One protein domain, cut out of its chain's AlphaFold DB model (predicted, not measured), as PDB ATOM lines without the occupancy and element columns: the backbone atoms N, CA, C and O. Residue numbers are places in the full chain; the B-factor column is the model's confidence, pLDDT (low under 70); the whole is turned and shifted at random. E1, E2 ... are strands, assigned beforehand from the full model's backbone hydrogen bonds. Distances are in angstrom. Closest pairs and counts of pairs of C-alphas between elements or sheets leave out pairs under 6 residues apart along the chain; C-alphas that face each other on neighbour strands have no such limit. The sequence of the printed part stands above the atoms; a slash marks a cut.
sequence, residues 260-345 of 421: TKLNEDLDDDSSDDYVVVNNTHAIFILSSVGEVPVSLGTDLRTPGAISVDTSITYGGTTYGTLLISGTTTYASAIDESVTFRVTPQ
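AT A GLANCE: This is residues 260 to 345 of the 421 residues of an uncharacterized protein of Candidatus Woesearchaeota archaeon (UniProt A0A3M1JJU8). The domain is a small sandwich of two three-stranded sheets, E1 E2 E3 and E4 E5 E6, face to face with their strands crossed at 35 degrees. Both sheets are meanders, each strand the antiparallel neighbour of the one before, and the link from E3 to E4 leads from one sheet to the other at one end, while the unnamed residues 260 to 273 make a loop that reaches to the other end. The printed part has 86 residues with no named helix and six named strands, E1 to E6 in chain order; the class is all strand. The whole is compact, with a radius of gyration of the C-alphas of 12.6 A, and elongated, with spans of 36 by 23 by 17 A.

IN THESE COORDINATES: After residues 260 to 273, E1 covers residues 274 to 277, 10.4 A from first to last C-alpha, beginning at C-alpha 274 at (3.824, -2.279, 34.443). E2, residues 281 to 286, is 15.1 A long, and E3, residues 290 to 295, is 16.2 A long. E4, residues 305 to 314, is 26.3 A long and bends by 55 degrees at residue 311. E5, residues 317 to 327, is the longest strand at 30.0 A. E6, residues 339 to 344, is 15.9 A long and ends at C-alpha 344 at (11.980, -11.130, 30.245).

HOW THE PARTS SIT: Residues 260 to 261 pair antiparallel with residues 274 to 275 of E1. E1 and E2 form a hairpin at 166 degrees, with N 276 and O 283 2.9 A apart, within hydrogen-bond range. E2 and E3 form a hairpin at 157 degrees, with N 292 and O 284 at 2.7 A. In the other sheet, E4 and E5 form a hairpin at 173 degrees, with N 308 and O 324 at 2.8 A. E5 and E6 form a hairpin at 169 degrees, with N 341 and O 323 at 2.8 A. E2 and E5 are the inner strands. This second sheet is twisted, with C-alphas up to 4.1 A off its best plane. The parts of the two sheets that face each other are 10.0 A centre to centre, their best planes 19 degrees apart. Between the edge strands E3 and E4 the closest C-alphas are those of Val 292 and Tyr 314, 6.3 A apart. E1 and E6 are apart, and E3 and E5 are only just apart, at 8.3 A.

THE WHOLE: The two C-alphas farthest apart are those of Ser 270 and Thr 302, 37.6 A. The printed part has no cut. The link from E5 to E6, 11 residues, is long; the 9-residue link from E3 to E4 is short, and the other links are tight. The mean pLDDT of the printed part is 86.3, and residues 330 to 331 are under 70.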
ATOM      1  N   THR A 260       4.214   0.200  39.448       81.00
ATOM      2  CA  THR A 260       5.651   0.018  39.163       81.00
ATOM      3  C   THR A 260       5.889  -0.239  37.680       81.00
ATOM      4  O   THR A 260       5.534  -1.289  37.144       81.00
ATOM      5  N   LYS A 261       6.483   0.751  37.006       84.94
ATOM      6  CA  LYS A 261       6.923   0.633  35.615       84.94
ATOM      7  C   LYS A 261       8.010  -0.433  35.507       84.94
ATOM      8  O   LYS A 261       8.995  -0.410  36.250       84.94
ATOM      9  N   LEU A 262       7.836  -1.343  34.558       88.44
ATOM     10  CA  LEU A 262       8.899  -2.242  34.149       88.44
ATOM     11  C   LEU A 262       9.886  -1.464  33.278       88.44
ATOM     12  O   LEU A 262       9.508  -0.680  32.410       88.44
ATOM     13  N   ASN A 263      11.173  -1.666  33.535       86.56
ATOM     14  CA  ASN A 263      12.244  -1.120  32.705       86.56
ATOM     15  C   ASN A 263      12.235  -1.742  31.308       86.56
ATOM     16  O   ASN A 263      12.780  -1.156  30.380       86.56
ATOM     17  N   GLU A 264      11.660  -2.936  31.202       90.06
ATOM     18  CA  GLU A 264      11.625  -3.740  29.999       90.06
ATOM     19  C   GLU A 264      10.217  -3.785  29.421       90.06
ATOM     20  O   GLU A 264       9.245  -3.963  30.152       90.06
ATOM     21  N   ASP A 265      10.159  -3.680  28.101       89.00
ATOM     22  CA  ASP A 265       8.999  -3.998  27.275       89.00
ATOM     23  C   ASP A 265       8.902  -5.525  27.132       89.00
ATOM     24  O   ASP A 265       9.730  -6.136  26.449       89.00
ATOM     25  N   LEU A 266       7.998  -6.177  27.860       90.06
ATOM     26  CA  LEU A 266       7.881  -7.635  27.883       90.06
ATOM     27  C   LEU A 266       7.124  -8.182  26.671       90.06
ATOM     28  O   LEU A 266       7.344  -9.346  26.320       90.06
ATOM     29  N   ASP A 267       6.231  -7.398  26.068       89.12
ATOM     30  CA  ASP A 267       5.476  -7.790  24.874       89.12
ATOM     31  C   ASP A 267       6.016  -7.201  23.555       89.12
ATOM     32  O   ASP A 267       5.572  -7.623  22.482       89.12
ATOM     33  N   ASP A 268       7.065  -6.374  23.636       86.44
ATOM     34  CA  ASP A 268       7.838  -5.800  22.522       86.44
ATOM     35  C   ASP A 268       6.958  -4.970  21.571       86.44
ATOM     36  O   ASP A 268       7.169  -4.947  20.352       86.44
ATOM     37  N   ASP A 269       5.948  -4.286  22.120       85.56
ATOM     38  CA  ASP A 269       5.035  -3.414  21.374       85.56
ATOM     39  C   ASP A 269       5.480  -1.938  21.329       85.56
ATOM     40  O   ASP A 269       4.817  -1.088  20.726       85.56
ATOM     41  N   SER A 270       6.660  -1.648  21.883       81.62
ATOM     42  CA  SER A 270       7.276  -0.325  22.015       81.62
ATOM     43  C   SER A 270       6.564   0.629  22.980       81.62
ATOM     44  O   SER A 270       6.855   1.832  22.966       81.62
ATOM     45  N   SER A 271       5.676   0.120  23.832       83.88
ATOM     46  CA  SER A 271       5.034   0.862  24.919       83.88
ATOM     47  C   SER A 271       5.523   0.366  26.282       83.88
ATOM     48  O   SER A 271       6.236  -0.624  26.394       83.88
ATOM     49  N   ASP A 272       5.236   1.135  27.332       84.94
ATOM     50  CA  ASP A 272       5.695   0.809  28.681       84.94
ATOM     51  C   ASP A 272       4.787  -0.228  29.350       84.94
ATOM     52  O   ASP A 272       3.572  -0.030  29.439       84.94
ATOM     53  N   ASP A 273       5.408  -1.246  29.941       88.00
ATOM     54  CA  ASP A 273       4.733  -2.243  30.762       88.00
ATOM     55  C   ASP A 273       4.817  -1.920  32.249       88.00
ATOM     56  O   ASP A 273       5.678  -1.173  32.729       88.00
ATOM     57  N   TYR A 274       3.910  -2.520  33.013       86.06
ATOM     58  CA  TYR A 274       3.824  -2.279  34.443       86.06
ATOM     59  C   TYR A 274       3.483  -3.536  35.223       86.06
ATOM     60  O   TYR A 274       2.893  -4.484  34.711       86.06
ATOM     61  N   VAL A 275       3.798  -3.509  36.510       88.44
ATOM     62  CA  VAL A 275       3.379  -4.528  37.462       88.44
ATOM     63  C   VAL A 275       2.716  -3.867  38.659       88.44
ATOM     64  O   VAL A 275       3.160  -2.831  39.150       88.44
ATOM     65  N   VAL A 276       1.633  -4.482  39.117       80.44
ATOM     66  CA  VAL A 276       0.986  -4.172  40.389       80.44
ATOM     67  C   VAL A 276       0.854  -5.448  41.191       80.44
ATOM     68  O   VAL A 276       0.763  -6.542  40.635       80.44
ATOM     69  N   VAL A 277       0.821  -5.322  42.506       81.75
ATOM     70  CA  VAL A 277       0.532  -6.448  43.389       81.75
ATOM     71  C   VAL A 277      -0.797  -6.171  44.077       81.75
ATOM     72  O   VAL A 277      -1.141  -5.028  44.374       81.75
ATOM     73  N   ASN A 278      -1.602  -7.216  44.203       74.75
ATOM     74  CA  ASN A 278      -2.723  -7.266  45.122       74.75
ATOM     75  C   ASN A 278      -2.477  -8.398  46.129       74.75
ATOM     76  O   ASN A 278      -1.571  -9.213  45.958       74.75
ATOM     77  N   ASN A 279      -3.388  -8.537  47.095       80.00
ATOM     78  CA  ASN A 279      -3.238  -9.490  48.194       80.00
ATOM     79  C   ASN A 279      -2.949 -10.941  47.773       80.00
ATOM     80  O   ASN A 279      -2.448 -11.716  48.570       80.00
ATOM     81  N   THR A 280      -3.306 -11.352  46.560       77.56
ATOM     82  CA  THR A 280      -3.238 -12.753  46.109       77.56
ATOM     83  C   THR A 280      -2.544 -12.941  44.760       77.56
ATOM     84  O   THR A 280      -2.238 -14.076  44.391       77.56
ATOM     85  N   HIS A 281      -2.321 -11.866  44.001       83.06
ATOM     86  CA  HIS A 281      -1.792 -11.899  42.640       83.06
ATOM     87  C   HIS A 281      -0.842 -10.725  42.389       83.06
ATOM     88  O   HIS A 281      -1.142  -9.592  42.754       83.06
ATOM     89  N   ALA A 282       0.244 -10.984  41.669       88.56
ATOM     90  CA  ALA A 282       0.963  -9.961  40.919       88.56
ATOM     91  C   ALA A 282       0.303  -9.836  39.541       88.56
ATOM     92  O   ALA A 282       0.230 -10.813  38.799       88.56
ATOM     93  N   ILE A 283      -0.219  -8.665  39.201       86.50
ATOM     94  CA  ILE A 283      -0.864  -8.398  37.917       86.50
ATOM     95  C   ILE A 283       0.124  -7.624  37.049       86.50
ATOM     96  O   ILE A 283       0.494  -6.493  37.368       86.50
ATOM     97  N   PHE A 284       0.535  -8.234  35.944       88.00
ATOM     98  CA  PHE A 284       1.324  -7.570  34.914       88.00
ATOM     99  C   PHE A 284       0.374  -6.899  33.938       88.00
ATOM    100  O   PHE A 284      -0.509  -7.549  33.392       88.00
ATOM    101  N   ILE A 285       0.525  -5.599  33.747       85.25
ATOM    102  CA  ILE A 285      -0.251  -4.820  32.792       85.25
ATOM    103  C   ILE A 285       0.652  -4.642  31.581       85.25
ATOM    104  O   ILE A 285       1.532  -3.780  31.606       85.25
ATOM    105  N   LEU A 286       0.441  -5.492  30.577       89.12
ATOM    106  CA  LEU A 286       1.158  -5.426  29.309       89.12
ATOM    107  C   LEU A 286       0.371  -4.553  28.329       89.12
ATOM    108  O   LEU A 286      -0.858  -4.675  28.257       89.12
ATOM    109  N   SER A 287       1.033  -3.671  27.594       82.81
ATOM    110  CA  SER A 287       0.383  -2.680  26.722       82.81
ATOM    111  C   SER A 287      -0.476  -3.291  25.613       82.81
ATOM    112  O   SER A 287      -1.593  -2.811  25.384       82.81
ATOM    113  N   SER A 288      -0.031  -4.375  24.974       83.50
ATOM    114  CA  SER A 288      -0.768  -5.030  23.882       83.50
ATOM    115  C   SER A 288      -1.687  -6.164  24.350       83.50
ATOM    116  O   SER A 288      -2.676  -6.485  23.683       83.50
ATOM    117  N   VAL A 289      -1.378  -6.779  25.497       83.88
ATOM    118  CA  VAL A 289      -2.064  -7.984  26.003       83.88
ATOM    119  C   VAL A 289      -3.107  -7.656  27.075       83.88
ATOM    120  O   VAL A 289      -4.127  -8.343  27.175       83.88
ATOM    121  N   GLY A 290      -2.887  -6.605  27.864       76.12
ATOM    122  CA  GLY A 290      -3.690  -6.249  29.031       76.12
ATOM    123  C   GLY A 290      -3.201  -6.909  30.324       76.12
ATOM    124  O   GLY A 290      -2.010  -7.136  30.521       76.12
ATOM    125  N   GLU A 291      -4.129  -7.185  31.243       82.62
ATOM    126  CA  GLU A 291      -3.812  -7.718  32.573       82.62
ATOM    127  C   GLU A 291      -3.509  -9.226  32.546       82.62
ATOM    128  O   GLU A 291      -4.361 -10.055  32.216       82.62
ATOM    129  N   VAL A 292      -2.303  -9.587  32.976       83.94
ATOM    130  CA  VAL A 292      -1.817 -10.958  33.146       83.94
ATOM    131  C   VAL A 292      -1.627 -11.228  34.644       83.94
ATOM    132  O   VAL A 292      -0.580 -10.901  35.211       83.94
ATOM    133  N   PRO A 293      -2.637 -11.798  35.327       84.62
ATOM    134  CA  PRO A 293      -2.543 -12.107  36.746       84.62
ATOM    135  C   PRO A 293      -1.689 -13.357  36.982       84.62
ATOM    136  O   PRO A 293      -1.956 -14.432  36.443       84.62
ATOM    137  N   VAL A 294      -0.698 -13.236  37.855       90.31
ATOM    138  CA  VAL A 294       0.150 -14.322  38.348       90.31
ATOM    139  C   VAL A 294      -0.148 -14.531  39.826       90.31
ATOM    140  O   VAL A 294       0.004 -13.616  40.631       90.31
ATOM    141  N   SER A 295      -0.605 -15.728  40.199       89.50
ATOM    142  CA  SER A 295      -0.946 -16.021  41.595       89.50
ATOM    143  C   SER A 295       0.297 -16.034  42.482       89.50
ATOM    144  O   SER A 295       1.303 -16.656  42.141       89.50
ATOM    145  N   LEU A 296       0.196 -15.395  43.648       87.75
ATOM    146  CA  LEU A 296       1.247 -15.391  44.665       87.75
ATOM    147  C   LEU A 296       1.291 -16.692  45.479       87.75
ATOM    148  O   LEU A 296       2.219 -16.900  46.256       87.75
ATOM    149  N   GLY A 297       0.266 -17.545  45.367       84.81
ATOM    150  CA  GLY A 297       0.133 -18.772  46.163       84.81
ATOM    151  C   GLY A 297      -0.108 -18.551  47.665       84.81
ATOM    152  O   GLY A 297      -0.361 -19.515  48.385       84.81
ATOM    153  N   THR A 298      -0.073 -17.303  48.133       84.56
ATOM    154  CA  THR A 298      -0.328 -16.874  49.512       84.56
ATOM    155  C   THR A 298      -1.196 -15.611  49.522       84.56
ATOM    156  O   THR A 298      -1.275 -14.912  48.510       84.56
ATOM    157  N   ASP A 299      -1.867 -15.336  50.645       80.44
ATOM    158  CA  ASP A 299      -2.611 -14.090  50.869       80.44
ATOM    159  C   ASP A 299      -1.743 -13.129  51.696       80.44
ATOM    160  O   ASP A 299      -1.444 -13.390  52.864       80.44
ATOM    161  N   LEU A 300      -1.341 -12.014  51.088       80.44
ATOM    162  CA  LEU A 300      -0.481 -11.001  51.693       80.44
ATOM    163  C   LEU A 300      -1.138 -10.287  52.877       80.44
ATOM    164  O   LEU A 300      -0.417  -9.652  53.642       80.44
ATOM    165  N   ARG A 301      -2.458 -10.392  53.104       75.19
ATOM    166  CA  ARG A 301      -3.113  -9.807  54.299       75.19
ATOM    167  C   ARG A 301      -2.504 -10.294  55.611       75.19
ATOM    168  O   ARG A 301      -2.618  -9.620  56.632       75.19
ATOM    169  N   THR A 302      -1.897 -11.475  55.593       77.62
ATOM    170  CA  THR A 302      -1.121 -12.004  56.709       77.62
ATOM    171  C   THR A 302       0.358 -12.011  56.334       77.62
ATOM    172  O   THR A 302       0.716 -12.730  55.400       77.62
ATOM    173  N   PRO A 303       1.218 -11.267  57.057       79.50
ATOM    174  CA  PRO A 303       2.665 -11.337  56.876       79.50
ATOM    175  C   PRO A 303       3.161 -12.783  56.952       79.50
ATOM    176  O   PRO A 303       2.720 -13.554  57.813       79.50
ATOM    177  N   GLY A 304       4.067 -13.167  56.058       86.75
ATOM    178  CA  GLY A 304       4.527 -14.546  55.986       86.75
ATOM    179  C   GLY A 304       5.498 -14.822  54.849       86.75
ATOM    180  O   GLY A 304       5.867 -13.947  54.070       86.75
ATOM    181  N   ALA A 305       5.944 -16.074  54.771       89.62
ATOM    182  CA  ALA A 305       6.819 -16.509  53.693       89.62
ATOM    183  C   ALA A 305       6.070 -16.483  52.352       89.62
ATOM    184  O   ALA A 305       4.958 -17.005  52.242       89.62
ATOM    185  N   ILE A 306       6.715 -15.923  51.334       91.00
ATOM    186  CA  ILE A 306       6.246 -15.927  49.952       91.00
ATOM    187  C   ILE A 306       7.312 -16.562  49.062       91.00
ATOM    188  O   ILE A 306       8.504 -16.264  49.168       91.00
ATOM    189  N   SER A 307       6.874 -17.472  48.195       93.44
ATOM    190  CA  SER A 307       7.728 -18.125  47.210       93.44
ATOM    191  C   SER A 307       6.927 -18.372  45.939       93.44
ATOM    192  O   SER A 307       5.998 -19.177  45.915       93.44
ATOM    193  N   VAL A 308       7.283 -17.640  44.893       93.56
ATOM    194  CA  VAL A 308       6.709 -17.710  43.554       93.56
ATOM    195  C   VAL A 308       7.879 -17.847  42.597       93.56
ATOM    196  O   VAL A 308       8.772 -17.012  42.600       93.56
ATOM    197  N   ASP A 309       7.883 -18.886  41.778       95.12
ATOM    198  CA  ASP A 309       8.807 -19.026  40.654       95.12
ATOM    199  C   ASP A 309       7.991 -19.584  39.494       95.12
ATOM    200  O   ASP A 309       7.671 -20.776  39.444       95.12
ATOM    201  N   THR A 310       7.486 -18.687  38.651       94.88
ATOM    202  CA  THR A 310       6.535 -19.063  37.607       94.88
ATOM    203  C   THR A 310       6.629 -18.174  36.379       94.88
ATOM    204  O   THR A 310       7.159 -17.064  36.406       94.88
ATOM    205  N   SER A 311       6.108 -18.675  35.263       93.69
ATOM    206  CA  SER A 311       6.064 -17.946  34.000       93.69
ATOM    207  C   SER A 311       4.930 -16.921  33.984       93.69
ATOM    208  O   SER A 311       3.795 -17.253  34.328       93.69
ATOM    209  N   ILE A 312       5.207 -15.728  33.470       93.19
ATOM    210  CA  ILE A 312       4.207 -14.732  33.088       93.19
ATOM    211  C   ILE A 312       3.675 -15.161  31.717       93.19
ATOM    212  O   ILE A 312       4.300 -14.898  30.688       93.19
ATOM    213  N   THR A 313       2.572 -15.907  31.709       91.88
ATOM    214  CA  THR A 313       2.023 -16.529  30.496       91.88
ATOM    215  C   THR A 313       0.565 -16.134  30.304       91.88
ATOM    216  O   THR A 313      -0.248 -16.289  31.214       91.88
ATOM    217  N   TYR A 314       0.218 -15.692  29.097       90.25
ATOM    218  CA  TYR A 314      -1.153 -15.384  28.695       90.25
ATOM    219  C   TYR A 314      -1.419 -15.921  27.287       90.25
ATOM    220  O   TYR A 314      -0.562 -15.847  26.410       90.25
ATOM    221  N   GLY A 315      -2.586 -16.533  27.067       84.94
ATOM    222  CA  GLY A 315      -2.960 -17.067  25.749       84.94
ATOM    223  C   GLY A 315      -2.027 -18.154  25.180       84.94
ATOM    224  O   GLY A 315      -2.060 -18.409  23.982       84.94
ATOM    225  N   GLY A 316      -1.196 -18.794  26.016       87.50
ATOM    226  CA  GLY A 316      -0.190 -19.779  25.592       87.50
ATOM    227  C   GLY A 316       1.180 -19.191  25.227       87.50
ATOM    228  O   GLY A 316       2.101 -19.956  24.945       87.50
ATOM    229  N   THR A 317       1.336 -17.867  25.281       90.75
ATOM    230  CA  THR A 317       2.607 -17.160  25.079       90.75
ATOM    231  C   THR A 317       3.205 -16.771  26.428       90.75
ATOM    232  O   THR A 317       2.504 -16.238  27.286       90.75
ATOM    233  N   THR A 318       4.496 -17.036  26.622       93.69
ATOM    234  CA  THR A 318       5.243 -16.636  27.822       93.69
ATOM    235  C   THR A 318       6.017 -15.354  27.546       93.69
ATOM    236  O   THR A 318       6.850 -15.346  26.650       93.69
ATOM    237  N   TYR A 319       5.789 -14.315  28.341       92.75
ATOM    238  CA  TYR A 319       6.422 -12.995  28.207       92.75
ATOM    239  C   TYR A 319       7.650 -12.843  29.119       92.75
ATOM    240  O   TYR A 319       8.590 -12.101  28.838       92.75
ATOM    241  N   GLY A 320       7.706 -13.633  30.190       94.19
ATOM    242  CA  GLY A 320       8.839 -13.672  31.103       94.19
ATOM    243  C   GLY A 320       8.617 -14.653  32.243       94.19
ATOM    244  O   GLY A 320       7.687 -15.460  32.221       94.19
ATOM    245  N   THR A 321       9.468 -14.580  33.255       95.06
ATOM    246  CA  THR A 321       9.332 -15.320  34.512       95.06
ATOM    247  C   THR A 321       9.357 -14.352  35.684       95.06
ATOM    248  O   THR A 321      10.172 -13.426  35.717       95.06
ATOM    249  N   LEU A 322       8.483 -14.596  36.650       95.19
ATOM    250  CA  LEU A 322       8.428 -13.907  37.927       95.19
ATOM    251  C   LEU A 322       9.033 -14.809  39.003       95.19
ATOM    252  O   LEU A 322       8.552 -15.921  39.222       95.19
ATOM    253  N   LEU A 323      10.040 -14.285  39.696       95.25
ATOM    254  CA  LEU A 323      10.583 -14.846  40.925       95.25
ATOM    255  C   LEU A 323      10.254 -13.900  42.084       95.25
ATOM    256  O   LEU A 323      10.769 -12.784  42.125       95.25
ATOM    257  N   ILE A 324       9.434 -14.352  43.029       93.62
ATOM    258  CA  ILE A 324       9.238 -13.710  44.331       93.62
ATOM    259  C   ILE A 324       9.744 -14.664  45.406       93.62
ATOM    260  O   ILE A 324       9.277 -15.796  45.489       93.62
ATOM    261  N   SER A 325      10.689 -14.239  46.235       94.12
ATOM    262  CA  SER A 325      11.200 -15.079  47.321       94.12
ATOM    263  C   SER A 325      11.586 -14.239  48.526       94.12
ATOM    264  O   SER A 325      12.438 -13.359  48.430       94.12
ATOM    265  N   GLY A 326      10.991 -14.537  49.678       91.69
ATOM    266  CA  GLY A 326      11.302 -13.850  50.926       91.69
ATOM    267  C   GLY A 326      10.225 -14.041  51.985       91.69
ATOM    268  O   GLY A 326       9.415 -14.965  51.923       91.69
ATOM    269  N   THR A 327      10.236 -13.172  52.989       88.69
ATOM    270  CA  THR A 327       9.193 -13.095  54.017       88.69
ATOM    271  C   THR A 327       8.675 -11.672  54.050       88.69
ATOM    272  O   THR A 327       9.472 -10.749  54.170       88.69
ATOM    273  N   THR A 328       7.363 -11.504  53.927       82.19
ATOM    274  CA  THR A 328       6.720 -10.204  54.094       82.19
ATOM    275  C   THR A 328       6.534  -9.921  55.580       82.19
ATOM    276  O   THR A 328       6.133 -10.792  56.356       82.19
ATOM    277  N   THR A 329       6.857  -8.703  55.985       78.94
ATOM    278  CA  THR A 329       6.752  -8.187  57.354       78.94
ATOM    279  C   THR A 329       5.477  -7.370  57.503       78.94
ATOM    280  O   THR A 329       4.878  -7.341  58.581       78.94
ATOM    281  N   TYR A 330       5.027  -6.750  56.410       69.56
ATOM    282  CA  TYR A 330       3.814  -5.950  56.357       69.56
ATOM    283  C   TYR A 330       2.678  -6.698  55.661       69.56
ATOM    284  O   TYR A 330       2.880  -7.480  54.732       69.56
ATOM    285  N   ALA A 331       1.459  -6.467  56.145       67.44
ATOM    286  CA  ALA A 331       0.267  -6.964  55.481       67.44
ATOM    287  C   ALA A 331       0.075  -6.221  54.153       67.44
ATOM    288  O   ALA A 331       0.280  -5.008  54.088       67.44
ATOM    289  N   SER A 332      -0.365  -6.942  53.125       70.69
ATOM    290  CA  SER A 332      -0.718  -6.396  51.811       70.69
ATOM    291  C   SER A 332       0.454  -5.683  51.117       70.69
ATOM    292  O   SER A 332       0.271  -4.683  50.427       70.69
ATOM    293  N   ALA A 333       1.679  -6.172  51.324       71.38
ATOM    294  CA  ALA A 333       2.881  -5.610  50.720       71.38
ATOM    295  C   ALA A 333       3.947  -6.678  50.450       71.38
ATOM    296  O   ALA A 333       4.025  -7.700  51.132       71.38
ATOM    297  N   ILE A 334       4.778  -6.405  49.448       81.06
ATOM    298  CA  ILE A 334       6.062  -7.045  49.193       81.06
ATOM    299  C   ILE A 334       7.145  -6.087  49.681       81.06
ATOM    300  O   ILE A 334       7.348  -5.048  49.062       81.06
ATOM    301  N   ASP A 335       7.811  -6.435  50.781       79.25
ATOM    302  CA  ASP A 335       8.875  -5.625  51.384       79.25
ATOM    303  C   ASP A 335      10.111  -5.505  50.473       79.25
ATOM    304  O   ASP A 335      10.405  -6.415  49.702       79.25
ATOM    305  N   GLU A 336      10.933  -4.469  50.672       77.19
ATOM    306  CA  GLU A 336      12.244  -4.327  50.006       77.19
ATOM    307  C   GLU A 336      13.186  -5.524  50.266       77.19
ATOM    308  O   GLU A 336      14.037  -5.855  49.446       77.19
ATOM    309  N   SER A 337      13.023  -6.211  51.403       79.50
ATOM    310  CA  SER A 337      13.815  -7.405  51.733       79.50
ATOM    311  C   SER A 337      13.416  -8.659  50.942       79.50
ATOM    312  O   SER A 337      14.156  -9.647  50.938       79.50
ATOM    313  N   VAL A 338      12.249  -8.644  50.290       87.88
ATOM    314  CA  VAL A 338      11.773  -9.734  49.440       87.88
ATOM    315  C   VAL A 338      12.349  -9.545  48.046       87.88
ATOM    316  O   VAL A 338      12.191  -8.501  47.421       87.88
ATOM    317  N   THR A 339      12.966 -10.592  47.502       91.88
ATOM    318  CA  THR A 339      13.396 -10.568  46.107       91.88
ATOM    319  C   THR A 339      12.163 -10.600  45.218       91.88
ATOM    320  O   THR A 339      11.542 -11.652  45.112       91.88
ATOM    321  N   PHE A 340      11.826  -9.487  44.566       92.44
ATOM    322  CA  PHE A 340      10.854  -9.427  43.472       92.44
ATOM    323  C   PHE A 340      11.614  -9.213  42.168       92.44
ATOM    324  O   PHE A 340      12.000  -8.092  41.832       92.44
ATOM    325  N   ARG A 341      11.823 -10.283  41.403       94.38
ATOM    326  CA  ARG A 341      12.590 -10.244  40.158       94.38
ATOM    327  C   ARG A 341      11.747 -10.672  38.968       94.38
ATOM    328  O   ARG A 341      11.201 -11.773  38.935       94.38
ATOM    329  N   VAL A 342      11.725  -9.824  37.951       95.06
ATOM    330  CA  VAL A 342      11.105 -10.092  36.653       95.06
ATOM    331  C   VAL A 342      12.215 -10.352  35.648       95.06
ATOM    332  O   VAL A 342      13.155  -9.570  35.526       95.06
ATOM    333  N   THR A 343      12.142 -11.475  34.941       94.75
ATOM    334  CA  THR A 343      13.092 -11.816  33.875       94.75
ATOM    335  C   THR A 343      12.338 -11.923  32.550       94.75
ATOM    336  O   THR A 343      11.499 -12.815  32.426       94.75
ATOM    337  N   PRO A 344      12.609 -11.052  31.562       93.94
ATOM    338  CA  PRO A 344      11.980 -11.130  30.245       93.94
ATOM    339  C   PRO A 344      12.313 -12.439  29.523       93.94
ATOM    340  O   PRO A 344      13.408 -12.987  29.679       93.94
ATOM    341  N   GLN A 345      11.410 -12.919  28.665       92.81
ATOM    342  CA  GLN A 345      11.670 -14.104  27.838       92.81
ATOM    343  C   GLN A 345      12.849 -13.880  26.873       92.81
ATOM    344  O   GLN A 345      13.614 -14.799  26.573       92.81
TER     345      GLN A 345